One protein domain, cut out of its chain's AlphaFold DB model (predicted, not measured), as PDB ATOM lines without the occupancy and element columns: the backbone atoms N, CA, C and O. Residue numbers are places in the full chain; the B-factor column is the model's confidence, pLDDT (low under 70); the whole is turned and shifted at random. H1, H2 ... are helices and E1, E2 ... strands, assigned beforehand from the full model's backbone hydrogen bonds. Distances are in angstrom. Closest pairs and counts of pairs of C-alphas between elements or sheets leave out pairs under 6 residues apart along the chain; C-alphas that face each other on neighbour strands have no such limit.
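AT A GLANCE: This is residues 218 to 339 of the 859 residues of a protein of Victivallis vadensis (UniProt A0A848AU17). A strongly twisted antiparallel sheet of five strands is built around the long hairpin of E3 and E4; H2 stands up from one face over E3, and H1 packs on H2 away from the sheet. The printed part has 122 residues with two named helices, then five named strands; the sheet's order is E1 E5 E4 E3 E2. The class is mixed, helices and strands, with under half of the residues in named elements. The whole is compact, with a radius of gyration of the C-alphas of 15.0 A and spans of 48 by 36 by 29 A.

HOW THE PARTS SIT: E4, residues 318 to 328, has staggered pairing, with E3, residues 304 to 313, over 318 to 324 and with E5, residues 336 to 338, over 325 to 327. Within hydrogen-bond range are N 309 and O 322, 2.8 A, and N 327 and O 336, 2.8 A. Edge strand E2, residues 294 to 298, neighbours E3, with N 295 and O 308 at 2.8 A. Edge strand E1, residues 273 to 275, neighbours E5, with N 337 and O 274 at 2.8 A. E2 E3 E4 E5 form a meander, each strand the antiparallel neighbour of the one before. H2, residues 259 to 268, is on the sheet over E3 at a height of 8.4 A and stands up from it; their closest C-alphas, of His 264 and Gln 311, are 6.8 A apart. H1, residues 229 to 242, is not on the sheet; its residues 233 to 237 alone touch H2, at a steep tilt of 63 degrees, the closest C-alphas being Leu 236 and Leu 262, 6.4 A. In H1 and H2 every O i to N i+4 pair is within hydrogen-bond range.

IN THESE COORDINATES: From first to last C-alpha, E4 measures 32.2 A, E3 26.0 A and H1 20.2 A. H1 begins at C-alpha 229 (200.267, 167.492, 217.329), and E5 ends at C-alpha 338 (200.177, 180.023, 197.179).

THE WHOLE: The C-alphas farthest apart, Asp 250 and Ser 300, are 50.3 A apart. The printed part has no cut; the links H1 to H2 and E1 to E2 are long. Mean pLDDT of the printed part is 74.3, with 43 residues under 70, among them 242 to 256 and 275 to 285.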
ATOM      1  N   LEU A 218     209.652 185.441 197.713       86.88
ATOM      2  CA  LEU A 218     209.524 184.047 198.112       86.88
ATOM      3  C   LEU A 218     210.164 183.869 199.498       86.88
ATOM      4  O   LEU A 218     211.347 184.175 199.670       86.88
ATOM      5  N   SER A 219     209.386 183.364 200.449       84.44
ATOM      6  CA  SER A 219     209.826 183.048 201.807       84.44
ATOM      7  C   SER A 219     210.298 181.589 201.888       84.44
ATOM      8  O   SER A 219     210.385 180.865 200.892       84.44
ATOM      9  N   GLN A 220     210.674 181.148 203.082       79.50
ATOM     10  CA  GLN A 220     210.866 179.737 203.397       79.50
ATOM     11  C   GLN A 220     209.771 179.270 204.349       79.50
ATOM     12  O   GLN A 220     209.168 180.069 205.060       79.50
ATOM     13  N   PHE A 221     209.540 177.963 204.415       78.00
ATOM     14  CA  PHE A 221     208.659 177.422 205.443       78.00
ATOM     15  C   PHE A 221     209.361 177.551 206.799       78.00
ATOM     16  O   PHE A 221     210.262 176.778 207.135       78.00
ATOM     17  N   HIS A 222     208.977 178.564 207.574       63.38
ATOM     18  CA  HIS A 222     209.396 178.708 208.959       63.38
ATOM     19  C   HIS A 222     208.585 177.723 209.793       63.38
ATOM     20  O   HIS A 222     207.463 178.019 210.183       63.38
ATOM     21  N   LEU A 223     209.146 176.538 210.037       54.84
ATOM     22  CA  LEU A 223     208.590 175.594 211.001       54.84
ATOM     23  C   LEU A 223     208.591 176.303 212.365       54.84
ATOM     24  O   LEU A 223     209.628 176.378 213.031       54.84
ATOM     25  N   SER A 224     207.464 176.907 212.759       44.69
ATOM     26  CA  SER A 224     207.268 177.308 214.147       44.69
ATOM     27  C   SER A 224     207.490 176.060 214.995       44.69
ATOM     28  O   SER A 224     207.157 174.958 214.556       44.69
ATOM     29  N   LYS A 225     208.133 176.223 216.161       45.44
ATOM     30  CA  LYS A 225     208.343 175.133 217.127       45.44
ATOM     31  C   LYS A 225     207.092 174.269 217.150       45.44
ATOM     32  O   LYS A 225     206.027 174.849 217.309       45.44
ATOM     33  N   GLU A 226     207.260 172.967 216.924       48.53
ATOM     34  CA  GLU A 226     206.192 171.968 216.922       48.53
ATOM     35  C   GLU A 226     205.178 172.308 218.020       48.53
ATOM     36  O   GLU A 226     205.426 172.046 219.199       48.53
ATOM     37  N   ASP A 227     204.066 172.948 217.651       53.62
ATOM     38  CA  ASP A 227     202.896 172.920 218.509       53.62
ATOM     39  C   ASP A 227     202.567 171.431 218.659       53.62
ATOM     40  O   ASP A 227     202.670 170.675 217.683       53.62
ATOM     41  N   ASP A 228     202.244 170.986 219.875       67.62
ATOM     42  CA  ASP A 228     201.906 169.585 220.127       67.62
ATOM     43  C   ASP A 228     200.876 169.141 219.074       67.62
ATOM     44  O   ASP A 228     199.845 169.793 218.892       67.62
ATOM     45  N   LEU A 229     201.158 168.047 218.353       72.62
ATOM     46  CA  LEU A 229     200.267 167.492 217.329       72.62
ATOM     47  C   LEU A 229     198.826 167.392 217.853       72.62
ATOM     48  O   LEU A 229     197.878 167.650 217.115       72.62
ATOM     49  N   ASN A 230     198.656 167.066 219.136       75.81
ATOM     50  CA  ASN A 230     197.348 166.998 219.777       75.81
ATOM     51  C   ASN A 230     196.683 168.372 219.924       75.81
ATOM     52  O   ASN A 230     195.477 168.487 219.722       75.81
ATOM     53  N   GLU A 231     197.441 169.415 220.261       76.50
ATOM     54  CA  GLU A 231     196.934 170.787 220.361       76.50
ATOM     55  C   GLU A 231     196.493 171.315 218.995       76.50
ATOM     56  O   GLU A 231     195.433 171.931 218.872       76.50
ATOM     57  N   TRP A 232     197.260 171.027 217.944       75.50
ATOM     58  CA  TRP A 232     196.859 171.356 216.579       75.50
ATOM     59  C   TRP A 232     195.608 170.581 216.136       75.50
ATOM     60  O   TRP A 232     194.644 171.190 215.676       75.50
ATOM     61  N   LEU A 233     195.551 169.264 216.362       78.06
ATOM     62  CA  LEU A 233     194.363 168.459 216.047       78.06
ATOM     63  C   LEU A 233     193.113 168.921 216.815       78.06
ATOM     64  O   LEU A 233     192.017 168.899 216.258       78.06
ATOM     65  N   ASN A 234     193.256 169.351 218.071       80.25
ATOM     66  CA  ASN A 234     192.144 169.900 218.851       80.25
ATOM     67  C   ASN A 234     191.633 171.218 218.256       80.25
ATOM     68  O   ASN A 234     190.423 171.367 218.092       80.25
ATOM     69  N   ARG A 235     192.533 172.124 217.844       77.62
ATOM     70  CA  ARG A 235     192.157 173.356 217.128       77.62
ATOM     71  C   ARG A 235     191.390 173.058 215.840       77.62
ATOM     72  O   ARG A 235     190.384 173.709 215.569       77.62
ATOM     73  N   LEU A 236     191.808 172.047 215.076       78.62
ATOM     74  CA  LEU A 236     191.092 171.636 213.864       78.62
ATOM     75  C   LEU A 236     189.687 171.103 214.166       78.62
ATOM     76  O   LEU A 236     188.747 171.443 213.453       78.62
ATOM     77  N   ARG A 237     189.507 170.310 215.231       81.06
ATOM     78  CA  ARG A 237     188.168 169.834 215.635       81.06
ATOM     79  C   ARG A 237     187.233 170.998 215.953       81.06
ATOM     80  O   ARG A 237     186.113 171.020 215.449       81.06
ATOM     81  N   GLU A 238     187.709 171.975 216.722       77.31
ATOM     82  CA  GLU A 238     186.943 173.189 217.031       77.31
ATOM     83  C   GLU A 238     186.615 173.997 215.766       77.31
ATOM     84  O   GLU A 238     185.499 174.501 215.623       77.31
ATOM     85  N   ALA A 239     187.553 174.103 214.819       75.31
ATOM     86  CA  ALA A 239     187.331 174.799 213.552       75.31
ATOM     87  C   ALA A 239     186.252 174.114 212.693       75.31
ATOM     88  O   ALA A 239     185.361 174.792 212.176       75.31
ATOM     89  N   VAL A 240     186.282 172.780 212.593       75.69
ATOM     90  CA  VAL A 240     185.276 171.989 211.863       75.69
ATOM     91  C   VAL A 240     183.893 172.122 212.510       75.69
ATOM     92  O   VAL A 240     182.921 172.379 211.802       75.69
ATOM     93  N   GLU A 241     183.786 172.029 213.843       70.56
ATOM     94  CA  GLU A 241     182.518 172.216 214.581       70.56
ATOM     95  C   GLU A 241     181.881 173.584 214.318       70.56
ATOM     96  O   GLU A 241     180.655 173.727 214.256       70.56
ATOM     97  N   ASN A 242     182.713 174.607 214.138       64.69
ATOM     98  CA  ASN A 242     182.250 175.966 213.916       64.69
ATOM     99  C   ASN A 242     181.976 176.298 212.440       64.69
ATOM    100  O   ASN A 242     181.346 177.329 212.176       64.69
ATOM    101  N   HIS A 243     182.356 175.430 211.496       64.56
ATOM    102  CA  HIS A 243     182.289 175.703 210.062       64.56
ATOM    103  C   HIS A 243     180.839 175.713 209.516       64.56
ATOM    104  O   HIS A 243     180.105 174.736 209.686       64.56
ATOM    105  N   PRO A 244     180.392 176.770 208.799       55.00
ATOM    106  CA  PRO A 244     178.992 176.932 208.374       55.00
ATOM    107  C   PRO A 244     178.433 175.815 207.478       55.00
ATOM    108  O   PRO A 244     177.252 175.492 207.570       55.00
ATOM    109  N   SER A 245     179.264 175.222 206.611       55.94
ATOM    110  CA  SER A 245     178.853 174.125 205.718       55.94
ATOM    111  C   SER A 245     178.744 172.771 206.423       55.94
ATOM    112  O   SER A 245     177.996 171.914 205.962       55.94
ATOM    113  N   GLU A 246     179.459 172.590 207.536       57.34
ATOM    114  CA  GLU A 246     179.485 171.341 208.310       57.34
ATOM    115  C   GLU A 246     178.426 171.346 209.425       57.34
ATOM    116  O   GLU A 246     177.901 170.297 209.788       57.34
ATOM    117  N   LYS A 247     178.004 172.532 209.895       49.81
ATOM    118  CA  LYS A 247     176.930 172.713 210.897       49.81
ATOM    119  C   LYS A 247     175.562 172.147 210.492       49.81
ATOM    120  O   LYS A 247     174.759 171.847 211.369       49.81
ATOM    121  N   ASN A 248     175.284 172.024 209.191       42.62
ATOM    122  CA  ASN A 248     173.977 171.602 208.665       42.62
ATOM    123  C   ASN A 248     173.895 170.106 208.315       42.62
ATOM    124  O   ASN A 248     172.842 169.645 207.870       42.62
ATOM    125  N   GLN A 249     174.975 169.337 208.479       48.31
ATOM    126  CA  GLN A 249     174.911 167.886 208.327       48.31
ATOM    127  C   GLN A 249     174.500 167.263 209.667       48.31
ATOM    128  O   GLN A 249     175.328 167.114 210.561       48.31
ATOM    129  N   ASP A 250     173.239 166.835 209.786       39.47
ATOM    130  CA  ASP A 250     172.655 166.124 210.947       39.47
ATOM    131  C   ASP A 250     173.403 164.818 211.364       39.47
ATOM    132  O   ASP A 250     172.941 164.075 212.233       39.47
ATOM    133  N   SER A 251     174.560 164.494 210.770       41.62
ATOM    134  CA  SER A 251     175.291 163.230 210.941       41.62
ATOM    135  C   SER A 251     176.810 163.324 211.188       41.62
ATOM    136  O   SER A 251     177.405 162.290 211.506       41.62
ATOM    137  N   ALA A 252     177.463 164.489 211.132       50.06
ATOM    138  CA  ALA A 252     178.916 164.587 211.343       50.06
ATOM    139  C   ALA A 252     179.245 165.189 212.718       50.06
ATOM    140  O   ALA A 252     179.308 166.398 212.878       50.06
ATOM    141  N   ASN A 253     179.475 164.349 213.733       60.12
ATOM    142  CA  ASN A 253     180.117 164.805 214.969       60.12
ATOM    143  C   ASN A 253     181.645 164.902 214.720       60.12
ATOM    144  O   ASN A 253     182.266 163.843 214.563       60.12
ATOM    145  N   PRO A 254     182.276 166.094 214.703       57.25
ATOM    146  CA  PRO A 254     183.707 166.255 214.399       57.25
ATOM    147  C   PRO A 254     184.638 165.574 215.412       57.25
ATOM    148  O   PRO A 254     185.783 165.240 215.098       57.25
ATOM    149  N   GLN A 255     184.143 165.235 216.609       60.06
ATOM    150  CA  GLN A 255     184.865 164.379 217.559       60.06
ATOM    151  C   GLN A 255     185.060 162.936 217.059       60.06
ATOM    152  O   GLN A 255     185.879 162.207 217.615       60.06
ATOM    153  N   ARG A 256     184.353 162.505 216.005       65.25
ATOM    154  CA  ARG A 256     184.526 161.187 215.364       65.25
ATOM    155  C   ARG A 256     185.505 161.181 214.194       65.25
ATOM    156  O   ARG A 256     185.804 160.099 213.699       65.25
ATOM    157  N   TRP A 257     185.992 162.343 213.757       73.44
ATOM    158  CA  TRP A 257     186.941 162.413 212.649       73.44
ATOM    159  C   TRP A 257     188.310 161.894 213.092       73.44
ATOM    160  O   TRP A 257     188.779 162.208 214.201       73.44
ATOM    161  N   SER A 258     188.940 161.093 212.234       78.38
ATOM    162  CA  SER A 258     190.314 160.642 212.445       78.38
ATOM    163  C   SER A 258     191.297 161.805 212.287       78.38
ATOM    164  O   SER A 258     190.991 162.829 211.670       78.38
ATOM    165  N   SER A 259     192.519 161.641 212.800       78.31
ATOM    166  CA  SER A 259     193.603 162.594 212.527       78.31
ATOM    167  C   SER A 259     193.904 162.700 211.027       78.31
ATOM    168  O   SER A 259     194.339 163.747 210.569       78.31
ATOM    169  N   GLY A 260     193.659 161.643 210.245       76.94
ATOM    170  CA  GLY A 260     193.767 161.660 208.782       76.94
ATOM    171  C   GLY A 260     192.788 162.632 208.144       76.94
ATOM    172  O   GLY A 260     193.178 163.505 207.375       76.94
ATOM    173  N   GLN A 261     191.517 162.507 208.513       79.44
ATOM    174  CA  GLN A 261     190.434 163.316 207.959       79.44
ATOM    175  C   GLN A 261     190.551 164.795 208.333       79.44
ATOM    176  O   GLN A 261     190.320 165.649 207.485       79.44
ATOM    177  N   LEU A 262     190.936 165.105 209.576       79.56
ATOM    178  CA  LEU A 262     191.120 166.492 210.023       79.56
ATOM    179  C   LEU A 262     192.241 167.192 209.252       79.56
ATOM    180  O   LEU A 262     192.059 168.308 208.781       79.56
ATOM    181  N   ILE A 263     193.379 166.512 209.097       79.19
ATOM    182  CA  ILE A 263     194.542 167.044 208.382       79.19
ATOM    183  C   ILE A 263     194.217 167.209 206.900       79.19
ATOM    184  O   ILE A 263     194.504 168.246 206.316       79.19
ATOM    185  N   HIS A 264     193.568 166.215 206.293       80.38
ATOM    186  CA  HIS A 264     193.123 166.310 204.905       80.38
ATOM    187  C   HIS A 264     192.157 167.484 204.693       80.38
ATOM    188  O   HIS A 264     192.367 168.273 203.776       80.38
ATOM    189  N   TRP A 265     191.171 167.667 205.577       81.38
ATOM    190  CA  TRP A 265     190.257 168.810 205.523       81.38
ATOM    191  C   TRP A 265     190.986 170.147 205.637       81.38
ATOM    192  O   TRP A 265     190.743 171.024 204.811       81.38
ATOM    193  N   ASP A 266     191.921 170.288 206.578       79.81
ATOM    194  CA  ASP A 266     192.726 171.504 206.735       79.81
ATOM    195  C   ASP A 266     193.489 171.843 205.446       79.81
ATOM    196  O   ASP A 266     193.404 172.954 204.921       79.81
ATOM    197  N   LEU A 267     194.121 170.830 204.844       80.38
ATOM    198  CA  LEU A 267     194.837 170.984 203.582       80.38
ATOM    199  C   LEU A 267     193.902 171.426 202.444       80.38
ATOM    200  O   LEU A 267     194.286 172.272 201.639       80.38
ATOM    201  N   THR A 268     192.662 170.926 202.374       79.94
ATOM    202  CA  THR A 268     191.693 171.407 201.365       79.94
ATOM    203  C   THR A 268     191.316 172.876 201.554       79.94
ATOM    204  O   THR A 268     190.992 173.553 200.577       79.94
ATOM    205  N   GLN A 269     191.430 173.416 202.773       79.12
ATOM    206  CA  GLN A 269     191.194 174.836 203.030       79.12
ATOM    207  C   GLN A 269     192.326 175.735 202.512       79.12
ATOM    208  O   GLN A 269     192.162 176.950 202.489       79.12
ATOM    209  N   MET A 270     193.456 175.205 202.033       80.19
ATOM    210  CA  MET A 270     194.523 176.068 201.513       80.19
ATOM    211  C   MET A 270     194.279 176.575 200.078       80.19
ATOM    212  O   MET A 270     194.954 177.496 199.623       80.19
ATOM    213  N   VAL A 271     193.375 175.934 199.331       85.44
ATOM    214  CA  VAL A 271     193.269 176.068 197.869       85.44
ATOM    215  C   VAL A 271     192.484 177.324 197.459       85.44
ATOM    216  O   VAL A 271     191.409 177.556 198.005       85.44
ATOM    217  N   PRO A 272     192.940 178.113 196.462       86.44
ATOM    218  CA  PRO A 272     194.256 178.068 195.807       86.44
ATOM    219  C   PRO A 272     195.328 178.874 196.570       86.44
ATOM    220  O   PRO A 272     196.510 178.834 196.218       86.44
ATOM    221  N   CYS A 273     194.920 179.658 197.571       84.31
ATOM    222  CA  CYS A 273     195.771 180.529 198.381       84.31
ATOM    223  C   CYS A 273     195.239 180.595 199.822       84.31
ATOM    224  O   CYS A 273     194.023 180.574 200.020       84.31
ATOM    225  N   SER A 274     196.127 180.748 200.808       76.12
ATOM    226  CA  SER A 274     195.767 180.848 202.234       76.12
ATOM    227  C   SER A 274     196.800 181.651 203.040       76.12
ATOM    228  O   SER A 274     197.833 182.050 202.502       76.12
ATOM    229  N   ILE A 275     196.536 181.917 204.318       67.06
ATOM    230  CA  ILE A 275     197.475 182.557 205.248       67.06
ATOM    231  C   ILE A 275     198.341 181.480 205.920       67.06
ATOM    232  O   ILE A 275     197.855 180.435 206.363       67.06
ATOM    233  N   PHE A 276     199.650 181.723 205.991       52.94
ATOM    234  CA  PHE A 276     200.603 180.827 206.642       52.94
ATOM    235  C   PHE A 276     200.327 180.784 208.154       52.94
ATOM    236  O   PHE A 276     200.261 181.832 208.796       52.94
ATOM    237  N   ASN A 277     200.170 179.569 208.699       54.88
ATOM    238  CA  ASN A 277     199.708 179.211 210.057       54.88
ATOM    239  C   ASN A 277     198.189 179.073 210.279       54.88
ATOM    240  O   ASN A 277     197.799 178.668 211.372       54.88
ATOM    241  N   GLU A 278     197.337 179.342 209.283       57.16
ATOM    242  CA  GLU A 278     195.896 179.044 209.394       57.16
ATOM    243  C   GLU A 278     195.526 177.653 208.863       57.16
ATOM    244  O   GLU A 278     194.593 177.058 209.386       57.16
ATOM    245  N   THR A 279     196.237 177.132 207.848       53.50
ATOM    246  CA  THR A 279     195.767 175.948 207.092       53.50
ATOM    247  C   THR A 279     196.848 174.965 206.621       53.50
ATOM    248  O   THR A 279     196.575 174.138 205.751       53.50
ATOM    249  N   VAL A 280     198.114 175.107 207.041       56.62
ATOM    250  CA  VAL A 280     199.170 174.176 206.597       56.62
ATOM    251  C   VAL A 280     199.964 173.637 207.779       56.62
ATOM    252  O   VAL A 280     200.610 174.419 208.482       56.62
ATOM    253  N   PRO A 281     199.984 172.308 207.980       55.03
ATOM    254  CA  PRO A 281     200.889 171.701 208.929       55.03
ATOM    255  C   PRO A 281     202.341 171.978 208.548       55.03
ATOM    256  O   PRO A 281     202.822 171.603 207.481       55.03
ATOM    257  N   ALA A 282     203.082 172.505 209.515       52.31
ATOM    258  CA  ALA A 282     204.531 172.352 209.585       52.31
ATOM    259  C   ALA A 282     204.954 170.864 209.709       52.31
ATOM    260  O   ALA A 282     206.126 170.525 209.543       52.31
ATOM    261  N   CYS A 283     204.009 169.966 210.012       51.94
ATOM    262  CA  CYS A 283     204.267 168.607 210.464       51.94
ATOM    263  C   CYS A 283     204.101 167.561 209.346       51.94
ATOM    264  O   CYS A 283     202.998 167.306 208.865       51.94
ATOM    265  N   TYR A 284     205.202 166.890 209.003       62.94
ATOM    266  CA  TYR A 284     205.220 165.663 208.203       62.94
ATOM    267  C   TYR A 284     204.647 164.514 209.037       62.94
ATOM    268  O   TYR A 284     205.249 164.125 210.039       62.94
ATOM    269  N   HIS A 285     203.492 163.968 208.650       65.62
ATOM    270  CA  HIS A 285     202.910 162.812 209.332       65.62
ATOM    271  C   HIS A 285     202.723 161.635 208.380       65.62
ATOM    272  O   HIS A 285     202.142 161.771 207.305       65.62
ATOM    273  N   TYR A 286     203.212 160.472 208.813       71.50
ATOM    274  CA  TYR A 286     203.046 159.211 208.106       71.50
ATOM    275  C   TYR A 286     201.949 158.393 208.769       71.50
ATOM    276  O   TYR A 286     202.103 157.945 209.906       71.50
ATOM    277  N   TYR A 287     200.881 158.128 208.031       69.25
ATOM    278  CA  TYR A 287     199.830 157.223 208.469       69.25
ATOM    279  C   TYR A 287     200.260 155.787 208.174       69.25
ATOM    280  O   TYR A 287     200.603 155.441 207.039       69.25
ATOM    281  N   ASP A 288     200.326 154.977 209.234       66.06
ATOM    282  CA  ASP A 288     200.745 153.568 209.212       66.06
ATOM    283  C   ASP A 288     202.060 153.304 208.461       66.06
ATOM    284  O   ASP A 288     202.301 152.224 207.918       66.06
ATOM    285  N   GLY A 289     202.941 154.309 208.451       68.94
ATOM    286  CA  GLY A 289     204.274 154.219 207.878       68.94
ATOM    287  C   GLY A 289     204.334 154.222 206.352       68.94
ATOM    288  O   GLY A 289     205.421 153.983 205.840       68.94
ATOM    289  N   TRP A 290     203.263 154.518 205.609       69.38
ATOM    290  CA  TRP A 290     203.323 154.539 204.133       69.38
ATOM    291  C   TRP A 290     202.586 155.712 203.476       69.38
ATOM    292  O   TRP A 290     203.093 156.241 202.494       69.38
ATOM    293  N   TYR A 291     201.449 156.163 204.012       79.25
ATOM    294  CA  TYR A 291     200.717 157.291 203.433       79.25
ATOM    295  C   TYR A 291     201.213 158.612 204.031       79.25
ATOM    296  O   TYR A 291     201.258 158.759 205.255       79.25
ATOM    297  N   CYS A 292     201.583 159.564 203.172       84.25
ATOM    298  CA  CYS A 292     202.056 160.892 203.553       84.25
ATOM    299  C   CYS A 292     201.268 161.977 202.807       84.25
ATOM    300  O   CYS A 292     200.977 161.852 201.613       84.25
ATOM    301  N   SER A 293     200.924 163.052 203.518       82.50
ATOM    302  CA  SER A 293     200.140 164.163 202.965       82.50
ATOM    303  C   SER A 293     200.992 165.336 202.474       82.50
ATOM    304  O   SER A 293     200.481 166.167 201.730       82.50
ATOM    305  N   VAL A 294     202.267 165.429 202.875       87.06
ATOM    306  CA  VAL A 294     203.143 166.575 202.569       87.06
ATOM    307  C   VAL A 294     204.566 166.102 202.260       87.06
ATOM    308  O   VAL A 294     205.173 165.407 203.068       87.06
ATOM    309  N   TYR A 295     205.127 166.533 201.128       90.69
ATOM    310  CA  TYR A 295     206.468 166.165 200.657       90.69
ATOM    311  C   TYR A 295     207.355 167.410 200.478       90.69
ATOM    312  O   TYR A 295     207.060 168.247 199.620       90.69
ATOM    313  N   PRO A 296     208.442 167.578 201.252       90.69
ATOM    314  CA  PRO A 296     209.252 168.792 201.208       90.69
ATOM    315  C   PRO A 296     210.334 168.799 200.138       90.69
ATOM    316  O   PRO A 296     211.264 167.995 200.159       90.69
ATOM    317  N   PHE A 297     210.311 169.822 199.297       92.81
ATOM    318  CA  PHE A 297     211.411 170.163 198.407       92.81
ATOM    319  C   PHE A 297     212.356 171.126 199.122       92.81
ATOM    320  O   PHE A 297     212.038 172.296 199.377       92.81
ATOM    321  N   LYS A 298     213.523 170.593 199.478       91.50
ATOM    322  CA  LYS A 298     214.582 171.318 200.175       91.50
ATOM    323  C   LYS A 298     215.597 171.894 199.197       91.50
ATOM    324  O   LYS A 298     215.879 171.296 198.164       91.50
ATOM    325  N   ASP A 299     216.161 173.043 199.543       90.25
ATOM    326  CA  ASP A 299     217.318 173.603 198.850       90.25
ATOM    327  C   ASP A 299     218.624 172.886 199.242       90.25
ATOM    328  O   ASP A 299     218.651 172.000 200.099       90.25
ATOM    329  N   SER A 300     219.741 173.308 198.647       89.31
ATOM    330  CA  SER A 300     221.076 172.761 198.925       89.31
ATOM    331  C   SER A 300     221.553 172.918 200.372       89.31
ATOM    332  O   SER A 300     222.551 172.313 200.763       89.31
ATOM    333  N   ARG A 301     220.868 173.730 201.182       88.62
ATOM    334  CA  ARG A 301     221.155 173.948 202.604       88.62
ATOM    335  C   ARG A 301     220.159 173.219 203.509       88.62
ATOM    336  O   ARG A 301     220.251 173.357 204.725       88.62
ATOM    337  N   GLY A 302     219.223 172.461 202.937       86.44
ATOM    338  CA  GLY A 302     218.186 171.741 203.666       86.44
ATOM    339  C   GLY A 302     216.964 172.585 204.036       86.44
ATOM    340  O   GLY A 302     216.095 172.081 204.750       86.44
ATOM    341  N   ASN A 303     216.853 173.838 203.574       88.38
ATOM    342  CA  ASN A 303     215.672 174.661 203.851       88.38
ATOM    343  C   ASN A 303     214.529 174.268 202.921       88.38
ATOM    344  O   ASN A 303     214.720 174.170 201.711       88.38
ATOM    345  N   VAL A 304     213.321 174.124 203.461       88.88
ATOM    346  CA  VAL A 304     212.127 173.819 202.665       88.88
ATOM    347  C   VAL A 304     211.690 175.070 201.898       88.88
ATOM    348  O   VAL A 304     211.341 176.089 202.502       88.88
ATOM    349  N   LYS A 305     211.732 174.996 200.564       88.31
ATOM    350  CA  LYS A 305     211.339 176.087 199.651       88.31
ATOM    351  C   LYS A 305     209.989 175.850 198.988       88.31
ATOM    352  O   LYS A 305     209.305 176.804 198.638       88.31
ATOM    353  N   MET A 306     209.611 174.589 198.836       92.06
ATOM    354  CA  MET A 306     208.323 174.170 198.300       92.06
ATOM    355  C   MET A 306     207.884 172.902 199.025       92.06
ATOM    356  O   MET A 306     208.717 172.097 199.441       92.06
ATOM    357  N   GLN A 307     206.581 172.713 199.170       90.94
ATOM    358  CA  GLN A 307     205.992 171.448 199.599       90.94
ATOM    359  C   GLN A 307     205.050 170.948 198.506       90.94
ATOM    360  O   GLN A 307     204.361 171.754 197.889       90.94
ATOM    361  N   LEU A 308     205.008 169.638 198.258       92.50
ATOM    362  CA  LEU A 308     203.902 169.029 197.520       92.50
ATOM    363  C   LEU A 308     202.895 168.477 198.513       92.50
ATOM    364  O   LEU A 308     203.256 167.695 199.390       92.50
ATOM    365  N   VAL A 309     201.639 168.860 198.354       90.25
ATOM    366  CA  VAL A 309     200.543 168.418 199.208       90.25
ATOM    367  C   VAL A 309     199.699 167.400 198.457       90.25
ATOM    368  O   VAL A 309     199.208 167.686 197.366       90.25
ATOM    369  N   ASN A 310     199.518 166.223 199.051       89.38
ATOM    370  CA  ASN A 310     198.664 165.165 198.526       89.38
ATOM    371  C   ASN A 310     197.229 165.351 199.022       89.38
ATOM    372  O   ASN A 310     196.954 165.180 200.212       89.38
ATOM    373  N   GLN A 311     196.315 165.680 198.110       86.94
ATOM    374  CA  GLN A 311     194.888 165.754 198.409       86.94
ATOM    375  C   GLN A 311     194.138 164.662 197.658       86.94
ATOM    376  O   GLN A 311     194.183 164.591 196.434       86.94
ATOM    377  N   TYR A 312     193.417 163.832 198.407       85.44
ATOM    378  CA  TYR A 312     192.510 162.825 197.864       85.44
ATOM    379  C   TYR A 312     191.091 163.393 197.678       85.44
ATOM    380  O   TYR A 312     190.512 163.917 198.626       85.44
ATOM    381  N   ASP A 313     190.525 163.268 196.481       84.31
ATOM    382  CA  ASP A 313     189.117 163.538 196.184       84.31
ATOM    383  C   ASP A 313     188.346 162.212 196.192       84.31
ATOM    384  O   ASP A 313     188.506 161.372 195.301       84.31
ATOM    385  N   SER A 314     187.490 162.023 197.199       78.75
ATOM    386  CA  SER A 314     186.678 160.813 197.352       78.75
ATOM    387  C   SER A 314     185.522 160.706 196.358       78.75
ATOM    388  O   SER A 314     185.054 159.598 196.093       78.75
ATOM    389  N   VAL A 315     185.064 161.823 195.785       78.75
ATOM    390  CA  VAL A 315     183.984 161.853 194.789       78.75
ATOM    391  C   VAL A 315     184.512 161.369 193.448       78.75
ATOM    392  O   VAL A 315     183.885 160.533 192.798       78.75
ATOM    393  N   GLN A 316     185.675 161.879 193.042       80.75
ATOM    394  CA  GLN A 316     186.311 161.485 191.785       80.75
ATOM    395  C   GLN A 316     187.198 160.244 191.921       80.75
ATOM    396  O   GLN A 316     187.576 159.663 190.906       80.75
ATOM    397  N   ASN A 317     187.514 159.825 193.152       82.31
ATOM    398  CA  ASN A 317     188.480 158.769 193.464       82.31
ATOM    399  C   ASN A 317     189.829 159.019 192.769       82.31
ATOM    400  O   ASN A 317     190.397 158.143 192.113       82.31
ATOM    401  N   LYS A 318     190.314 160.253 192.899       88.19
ATOM    402  CA  LYS A 318     191.587 160.726 192.353       88.19
ATOM    403  C   LYS A 318     192.373 161.445 193.432       88.19
ATOM    404  O   LYS A 318     191.812 161.855 194.445       88.19
ATOM    405  N   LYS A 319     193.667 161.625 193.208       90.44
ATOM    406  CA  LYS A 319     194.514 162.464 194.053       90.44
ATOM    407  C   LYS A 319     195.169 163.574 193.248       90.44
ATOM    408  O   LYS A 319     195.350 163.442 192.042       90.44
ATOM    409  N   ILE A 320     195.547 164.653 193.914       90.88
ATOM    410  CA  ILE A 320     196.387 165.706 193.342       90.88
ATOM    411  C   ILE A 320     197.639 165.882 194.188       90.88
ATOM    412  O   ILE A 320     197.571 165.846 195.415       90.88
ATOM    413  N   LEU A 321     198.774 166.096 193.522       92.56
ATOM    414  CA  LEU A 321     200.025 166.516 194.147       92.56
ATOM    415  C   LEU A 321     200.223 168.003 193.863       92.56
ATOM    416  O   LEU A 321     200.701 168.401 192.799       92.56
ATOM    417  N   LEU A 322     199.786 168.833 194.805       93.12
ATOM    418  CA  LEU A 322     199.722 170.276 194.637       93.12
ATOM    419  C   LEU A 322     201.008 170.936 195.150       93.12
ATOM    420  O   LEU A 322     201.291 170.819 196.343       93.12
ATOM    421  N   PRO A 323     201.796 171.625 194.306       93.88
ATOM    422  CA  PRO A 323     202.934 172.393 194.785       93.88
ATOM    423  C   PRO A 323     202.484 173.633 195.545       93.88
ATOM    424  O   PRO A 323     201.536 174.310 195.156       93.88
ATOM    425  N   VAL A 324     203.189 173.933 196.628       91.56
ATOM    426  CA  VAL A 324     202.861 175.002 197.562       91.56
ATOM    427  C   VAL A 324     204.123 175.772 197.929       91.56
ATOM    428  O   VAL A 324     205.145 175.183 198.292       91.56
ATOM    429  N   THR A 325     204.042 177.099 197.858       90.56
ATOM    430  CA  THR A 325     205.122 178.035 198.197       90.56
ATOM    431  C   THR A 325     204.642 179.096 199.183       90.56
ATOM    432  O   THR A 325     203.467 179.471 199.191       90.56
ATOM    433  N   THR A 326     205.556 179.589 200.021       88.00
ATOM    434  CA  THR A 326     205.298 180.675 200.975       88.00
ATOM    435  C   THR A 326     205.894 181.980 200.477       88.00
ATOM    436  O   THR A 326     206.962 182.005 199.863       88.00
ATOM    437  N   TRP A 327     205.196 183.081 200.727       87.00
ATOM    438  CA  TRP A 327     205.554 184.394 200.213       87.00
ATOM    439  C   TRP A 327     205.452 185.448 201.308       87.00
ATOM    440  O   TRP A 327     204.398 185.598 201.933       87.00
ATOM    441  N   ASP A 328     206.529 186.213 201.470       80.81
ATOM    442  CA  ASP A 328     206.573 187.391 202.324       80.81
ATOM    443  C   ASP A 328     205.583 188.412 201.773       80.81
ATOM    444  O   ASP A 328     205.698 188.880 200.629       80.81
ATOM    445  N   TYR A 329     204.608 188.779 202.596       69.75
ATOM    446  CA  TYR A 329     203.585 189.731 202.205       69.75
ATOM    447  C   TYR A 329     203.945 191.136 202.714       69.75
ATOM    448  O   TYR A 329     203.990 191.366 203.926       69.75
ATOM    449  N   PRO A 330     204.190 192.124 201.826       56.00
ATOM    450  CA  PRO A 330     204.538 193.472 202.227       56.00
ATOM    451  C   PRO A 330     203.483 194.038 203.174       56.00
ATOM    452  O   PRO A 330     202.325 194.222 202.787       56.00
ATOM    453  N   ASN A 331     203.923 194.432 204.370       53.84
ATOM    454  CA  ASN A 331     203.096 195.028 205.426       53.84
ATOM    455  C   ASN A 331     202.167 194.042 206.161       53.84
ATOM    456  O   ASN A 331     201.174 194.475 206.736       53.84
ATOM    457  N   SER A 332     202.500 192.752 206.156       59.50
ATOM    458  CA  SER A 332     201.977 191.749 207.087       59.50
ATOM    459  C   SER A 332     203.149 191.098 207.823       59.50
ATOM    460  O   SER A 332     204.243 190.992 207.273       59.50
ATOM    461  N   PHE A 333     202.924 190.662 209.063       59.00
ATOM    462  CA  PHE A 333     203.853 189.775 209.780       59.00
ATOM    463  C   PHE A 333     203.610 188.290 209.462       59.00
ATOM    464  O   PHE A 333     204.313 187.429 209.983       59.00
ATOM    465  N   GLN A 334     202.587 187.996 208.657       66.69
ATOM    466  CA  GLN A 334     202.201 186.654 208.244       66.69
ATOM    467  C   GLN A 334     202.513 186.456 206.764       66.69
ATOM    468  O   GLN A 334     202.093 187.262 205.923       66.69
ATOM    469  N   ASP A 335     203.196 185.356 206.468       77.06
ATOM    470  CA  ASP A 335     203.422 184.894 205.105       77.06
ATOM    471  C   ASP A 335     202.098 184.423 204.492       77.06
ATOM    472  O   ASP A 335     201.181 183.978 205.187       77.06
ATOM    473  N   LYS A 336     201.980 184.519 203.169       81.88
ATOM    474  CA  LYS A 336     200.863 183.926 202.427       81.88
ATOM    475  C   LYS A 336     201.326 182.673 201.700       81.88
ATOM    476  O   LYS A 336     202.445 182.596 201.196       81.88
ATOM    477  N   ILE A 337     200.433 181.701 201.637       86.56
ATOM    478  CA  ILE A 337     200.605 180.441 200.938       86.56
ATOM    479  C   ILE A 337     199.955 180.556 199.566       86.56
ATOM    480  O   ILE A 337     198.797 180.962 199.452       86.56
ATOM    481  N   PHE A 338     200.687 180.147 198.537       90.00
ATOM    482  CA  PHE A 338     200.177 180.023 197.179       90.00
ATOM    483  C   PHE A 338     200.405 178.600 196.681       90.00
ATOM    484  O   PHE A 338     201.519 178.076 196.755       90.00
ATOM    485  N   CYS A 339     199.348 177.983 196.155       92.81
ATOM    486  CA  CYS A 339     199.403 176.660 195.544       92.81
ATOM    487  C   CYS A 339     200.037 176.754 194.154       92.81
ATOM    488  O   CYS A 339     199.338 176.722 193.153       92.81
TER     489      CYS A 339